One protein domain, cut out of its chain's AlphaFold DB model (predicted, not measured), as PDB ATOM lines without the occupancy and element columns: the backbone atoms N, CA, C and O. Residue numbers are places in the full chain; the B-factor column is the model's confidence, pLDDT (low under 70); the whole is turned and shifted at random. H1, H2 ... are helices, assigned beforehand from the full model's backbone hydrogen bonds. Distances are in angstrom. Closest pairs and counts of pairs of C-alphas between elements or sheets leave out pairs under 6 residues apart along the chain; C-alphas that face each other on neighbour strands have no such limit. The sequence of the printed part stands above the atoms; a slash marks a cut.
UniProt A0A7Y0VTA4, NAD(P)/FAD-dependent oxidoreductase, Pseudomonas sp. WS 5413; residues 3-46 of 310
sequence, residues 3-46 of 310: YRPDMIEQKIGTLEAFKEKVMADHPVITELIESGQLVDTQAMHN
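AT A GLANCE: This is residues 3 to 46 of the 310 residues of the protein "NAD(P)/FAD-dependent oxidoreductase" of Pseudomonas sp. WS 5413 (UniProt A0A7Y0VTA4). A short helical hairpin, H1 and H2 side by side, has a long stretch without named elements at each end: residues 3 to 14 lead into H1, and residues 35 to 46 sweep back from H2 toward the first printed residues. The whole is flat, its C-alphas spanning 30 by 24 by 12 A along their three main axes. The printed part has 44 residues with two named helices, H1 then H2, and no named strand. Its class is all helix, though under half of the residues, 19 of 44, are in named elements. It is only just compact, close to loose, with a radius of gyration of the C-alphas of 11.0 A.

HOW THE PARTS SIT: After residues 3 to 14 come H1, residues 15 to 25, and H2, residues 27 to 34, a helical hairpin with a tight link of 1 residue, His 26. H1 and H2 touch, with 5 pairs of C-alphas within 8 A; the closest C-alphas are those of Met 23 and Thr 30, 5.5 A apart. The two helices run opposite ways at a shallow tilt of 23 degrees, and their centres are 9.5 A apart. Every O i to N i+4 pair is within hydrogen-bond range in H2, and 6 of 7 are in H1.

IN THESE COORDINATES: H1 begins at C-alpha 15, at (163.156, 157.353, 150.178), and measures 15.4 A from first to last C-alpha. H2 measures 10.7 A and ends at C-alpha 34, at (159.708, 154.075, 140.394). The last printed C-alpha, of Asn 46, is at (158.477, 170.176, 160.594).

THE WHOLE: The two C-alphas farthest apart are those of Asp 6 and Ser 35, at 30.0 A, while the first and last printed C-alphas, of Tyr 3 and Asn 46, are 6.7 A apart. The printed part has no cut. The mean pLDDT of the printed part is 82.9, and no printed residue is under 70.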
ATOM      1  N   TYR A   3     157.894 166.134 155.300       75.56
ATOM      2  CA  TYR A   3     157.214 165.234 156.226       75.56
ATOM      3  C   TYR A   3     156.870 165.901 157.570       75.56
ATOM      4  O   TYR A   3     157.638 166.717 158.086       75.56
ATOM      5  N   ARG A   4     155.711 165.536 158.140       74.25
ATOM      6  CA  ARG A   4     155.169 166.040 159.413       74.25
ATOM      7  C   ARG A   4     155.113 164.909 160.456       74.25
ATOM      8  O   ARG A   4     154.091 164.228 160.547       74.25
ATOM      9  N   PRO A   5     156.202 164.674 161.220       70.88
ATOM     10  CA  PRO A   5     156.265 163.629 162.253       70.88
ATOM     11  C   PRO A   5     155.236 163.784 163.375       70.88
ATOM     12  O   PRO A   5     154.992 162.839 164.109       70.88
ATOM     13  N   ASP A   6     154.649 164.966 163.530       71.38
ATOM     14  CA  ASP A   6     153.560 165.225 164.467       71.38
ATOM     15  C   ASP A   6     152.186 164.752 163.958       71.38
ATOM     16  O   ASP A   6     151.253 164.639 164.747       71.38
ATOM     17  N   MET A   7     152.048 164.474 162.656       71.69
ATOM     18  CA  MET A   7     150.799 163.996 162.044       71.69
ATOM     19  C   MET A   7     150.806 162.499 161.729       71.69
ATOM     20  O   MET A   7     149.745 161.886 161.646       71.69
ATOM     21  N   ILE A   8     151.983 161.917 161.518       70.12
ATOM     22  CA  ILE A   8     152.158 160.495 161.240       70.12
ATOM     23  C   ILE A   8     153.125 159.964 162.312       70.12
ATOM     24  O   ILE A   8     154.239 160.456 162.470       70.12
ATOM     25  N   GLU A   9     152.709 158.965 163.091       70.50
ATOM     26  CA  GLU A   9     153.471 158.432 164.239       70.50
ATOM     27  C   GLU A   9     154.682 157.562 163.819       70.50
ATOM     28  O   GLU A   9     155.035 156.583 164.472       70.50
ATOM     29  N   GLN A  10     155.335 157.885 162.699       73.12
ATOM     30  CA  GLN A  10     156.467 157.141 162.145       73.12
ATOM     31  C   GLN A  10     157.532 158.099 161.613       73.12
ATOM     32  O   GLN A  10     157.240 159.010 160.858       73.12
ATOM     33  N   LYS A  11     158.811 157.923 161.937       74.56
ATOM     34  CA  LYS A  11     159.853 158.786 161.358       74.56
ATOM     35  C   LYS A  11     160.204 158.331 159.934       74.56
ATOM     36  O   LYS A  11     160.893 157.331 159.769       74.56
ATOM     37  N   ILE A  12     159.787 159.088 158.918       77.94
ATOM     38  CA  ILE A  12     160.161 158.842 157.515       77.94
ATOM     39  C   ILE A  12     161.399 159.675 157.176       77.94
ATOM     40  O   ILE A  12     161.297 160.883 156.981       77.94
ATOM     41  N   GLY A  13     162.572 159.039 157.151       75.69
ATOM     42  CA  GLY A  13     163.857 159.706 156.887       75.69
ATOM     43  C   GLY A  13     164.544 159.306 155.579       75.69
ATOM     44  O   GLY A  13     165.501 159.963 155.184       75.69
ATOM     45  N   THR A  14     164.075 158.250 154.913       84.88
ATOM     46  CA  THR A  14     164.664 157.723 153.672       84.88
ATOM     47  C   THR A  14     163.610 157.615 152.575       84.88
ATOM     48  O   THR A  14     162.407 157.598 152.856       84.88
ATOM     49  N   LEU A  15     164.053 157.546 151.317       84.38
ATOM     50  CA  LEU A  15     163.156 157.353 150.178       84.38
ATOM     51  C   LEU A  15     162.460 155.989 150.248       84.38
ATOM     52  O   LEU A  15     161.299 155.879 149.885       84.38
ATOM     53  N   GLU A  16     163.145 154.972 150.752       86.94
ATOM     54  CA  GLU A  16     162.649 153.608 150.916       86.94
ATOM     55  C   GLU A  16     161.519 153.570 151.944       86.94
ATOM     56  O   GLU A  16     160.446 153.059 151.646       86.94
ATOM     57  N   ALA A  17     161.713 154.201 153.109       85.88
ATOM     58  CA  ALA A  17     160.670 154.310 154.127       85.88
ATOM     59  C   ALA A  17     159.475 155.140 153.628       85.88
ATOM     60  O   ALA A  17     158.326 154.846 153.952       85.88
ATOM     61  N   PHE A  18     159.736 156.174 152.820       85.62
ATOM     62  CA  PHE A  18     158.679 156.952 152.176       85.62
ATOM     63  C   PHE A  18     157.898 156.102 151.169       85.62
ATOM     64  O   PHE A  18     156.672 156.090 151.219       85.62
ATOM     65  N   LYS A  19     158.590 155.359 150.300       84.69
ATOM     66  CA  LYS A  19     157.986 154.451 149.318       84.69
ATOM     67  C   LYS A  19     157.170 153.360 149.991       84.69
ATOM     68  O   LYS A  19     156.041 153.151 149.587       84.69
ATOM     69  N   GLU A  20     157.689 152.712 151.030       86.31
ATOM     70  CA  GLU A  20     156.965 151.677 151.775       86.31
ATOM     71  C   GLU A  20     155.654 152.228 152.354       86.31
ATOM     72  O   GLU A  20     154.589 151.633 152.178       86.31
ATOM     73  N   LYS A  21     155.709 153.418 152.968       82.50
ATOM     74  CA  LYS A  21     154.518 154.065 153.522       82.50
ATOM     75  C   LYS A  21     153.521 154.483 152.438       82.50
ATOM     76  O   LYS A  21     152.329 154.230 152.579       82.50
ATOM     77  N   VAL A  22     153.993 155.117 151.366       83.25
ATOM     78  CA  VAL A  22     153.139 155.581 150.264       83.25
ATOM     79  C   VAL A  22     152.564 154.411 149.474       83.25
ATOM     80  O   VAL A  22     151.418 154.493 149.057       83.25
ATOM     81  N   MET A  23     153.295 153.311 149.302       82.31
ATOM     82  CA  MET A  23     152.820 152.113 148.607       82.31
ATOM     83  C   MET A  23     151.627 151.481 149.320       82.31
ATOM     84  O   MET A  23     150.684 151.060 148.652       82.31
ATOM     85  N   ALA A  24     151.647 151.454 150.656       82.25
ATOM     86  CA  ALA A  24     150.543 150.926 151.452       82.25
ATOM     87  C   ALA A  24     149.230 151.699 151.227       82.25
ATOM     88  O   ALA A  24     148.160 151.092 151.205       82.25
ATOM     89  N   ASP A  25     149.318 153.017 151.020       80.69
ATOM     90  CA  ASP A  25     148.149 153.901 150.939       80.69
ATOM     91  C   ASP A  25     147.771 154.262 149.477       80.69
ATOM     92  O   ASP A  25     146.595 154.438 149.149       80.69
ATOM     93  N   HIS A  26     148.755 154.356 148.575       85.81
ATOM     94  CA  HIS A  26     148.646 154.901 147.214       85.81
ATOM     95  C   HIS A  26     149.611 154.209 146.217       85.81
ATOM     96  O   HIS A  26     150.624 154.796 145.810       85.81
ATOM     97  N   PRO A  27     149.302 152.988 145.737       85.81
ATOM     98  CA  PRO A  27     150.202 152.210 144.874       85.81
ATOM     99  C   PRO A  27     150.593 152.933 143.572       85.81
ATOM    100  O   PRO A  27     151.759 152.918 143.188       85.81
ATOM    101  N   VAL A  28     149.665 153.674 142.957       89.00
ATOM    102  CA  VAL A  28     149.912 154.446 141.719       89.00
ATOM    103  C   VAL A  28     150.992 155.522 141.900       89.00
ATOM    104  O   VAL A  28     151.772 155.785 140.989       89.00
ATOM    105  N   ILE A  29     151.075 156.148 143.080       88.12
ATOM    106  CA  ILE A  29     152.125 157.142 143.359       88.12
ATOM    107  C   ILE A  29     153.492 156.452 143.418       88.12
ATOM    108  O   ILE A  29     154.490 157.020 142.983       88.12
ATOM    109  N   THR A  30     153.541 155.218 143.914       86.25
ATOM    110  CA  THR A  30     154.792 154.460 143.992       86.25
ATOM    111  C   THR A  30     155.283 154.057 142.610       86.25
ATOM    112  O   THR A  30     156.449 154.297 142.305       86.25
ATOM    113  N   GLU A  31     154.389 153.576 141.741       89.19
ATOM    114  CA  GLU A  31     154.704 153.311 140.329       89.19
ATOM    115  C   GLU A  31     155.261 154.563 139.633       89.19
ATOM    116  O   GLU A  31     156.257 154.493 138.910       89.19
ATOM    117  N   LEU A  32     154.675 155.738 139.901       89.88
ATOM    118  CA  LEU A  32     155.169 157.008 139.370       89.88
ATOM    119  C   LEU A  32     156.589 157.322 139.863       89.88
ATOM    120  O   LEU A  32     157.442 157.696 139.058       89.88
ATOM    121  N   ILE A  33     156.867 157.156 141.160       87.75
ATOM    122  CA  ILE A  33     158.208 157.375 141.725       87.75
ATOM    123  C   ILE A  33     159.221 156.400 141.107       87.75
ATOM    124  O   ILE A  33     160.341 156.798 140.791       87.75
ATOM    125  N   GLU A  34     158.847 155.131 140.943       88.88
ATOM    126  CA  GLU A  34     159.708 154.075 140.394       88.88
ATOM    127  C   GLU A  34     159.964 154.216 138.892       88.88
ATOM    128  O   GLU A  34     161.007 153.780 138.413       88.88
ATOM    129  N   SER A  35     159.064 154.875 138.157       93.56
ATOM    130  CA  SER A  35     159.263 155.184 136.736       93.56
ATOM    131  C   SER A  35     160.369 156.219 136.475       93.56
ATOM    132  O   SER A  35     160.835 156.357 135.342       93.56
ATOM    133  N   GLY A  36     160.788 156.962 137.506       91.38
ATOM    134  CA  GLY A  36     161.814 157.998 137.418       91.38
ATOM    135  C   GLY A  36     163.218 157.526 137.811       91.38
ATOM    136  O   GLY A  36     163.420 156.454 138.376       91.38
ATOM    137  N   GLN A  37     164.210 158.385 137.563       92.81
ATOM    138  CA  GLN A  37     165.577 158.215 138.059       92.81
ATOM    139  C   GLN A  37     165.816 159.140 139.258       92.81
ATOM    140  O   GLN A  37     165.605 160.350 139.170       92.81
ATOM    141  N   LEU A  38     166.302 158.584 140.370       88.88
ATOM    142  CA  LEU A  38     166.726 159.381 141.519       88.88
ATOM    143  C   LEU A  38     168.043 160.105 141.205       88.88
ATOM    144  O   LEU A  38     169.041 159.456 140.897       88.88
ATOM    145  N   VAL A  39     168.040 161.435 141.307       91.06
ATOM    146  CA  VAL A  39     169.237 162.276 141.112       91.06
ATOM    147  C   VAL A  39     169.811 162.748 142.451       91.06
ATOM    148  O   VAL A  39     171.018 162.680 142.648       91.06
ATOM    149  N   ASP A  40     168.953 163.190 143.376       88.81
ATOM    150  CA  ASP A  40     169.318 163.608 144.736       88.81
ATOM    151  C   ASP A  40     168.114 163.455 145.687       88.81
ATOM    152  O   ASP A  40     166.965 163.379 145.241       88.81
ATOM    153  N   THR A  41     168.362 163.402 147.000       84.19
ATOM    154  CA  THR A  41     167.327 163.334 148.041       84.19
ATOM    155  C   THR A  41     167.585 164.352 149.143       84.19
ATOM    156  O   THR A  41     168.584 164.289 149.848       84.19
ATOM    157  N   GLN A  42     166.605 165.225 149.374       84.94
ATOM    158  CA  GLN A  42     166.551 166.093 150.550       84.94
ATOM    159  C   GLN A  42     165.339 165.737 151.404       84.94
ATOM    160  O   GLN A  42     164.257 165.461 150.872       84.94
ATOM    161  N   ALA A  43     165.503 165.753 152.724       82.94
ATOM    162  CA  ALA A  43     164.427 165.518 153.679       82.94
ATOM    163  C   ALA A  43     164.234 166.750 154.571       82.94
ATOM    164  O   ALA A  43     165.175 167.212 155.210       82.94
ATOM    165  N   MET A  44     163.009 167.272 154.618       82.25
ATOM    166  CA  MET A  44     162.622 168.390 155.474       82.25
ATOM    167  C   MET A  44     161.526 167.930 156.434       82.25
ATOM    168  O   MET A  44     160.482 167.418 156.017       82.25
ATOM    169  N   HIS A  45     161.771 168.122 157.727       81.50
ATOM    170  CA  HIS A  45     160.866 167.747 158.809       81.50
ATOM    171  C   HIS A  45     160.364 168.999 159.515       81.50
ATOM    172  O   HIS A  45     161.155 169.911 159.738       81.50
ATOM    173  N   ASN A  46     159.080 169.029 159.892       80.38
ATOM    174  CA  ASN A  46     158.477 170.176 160.594       80.38
ATOM    175  C   ASN A  46     158.781 171.513 159.898       80.38
ATOM    176  O   ASN A  46     159.112 172.506 160.532       80.38
TER     177      ASN A  46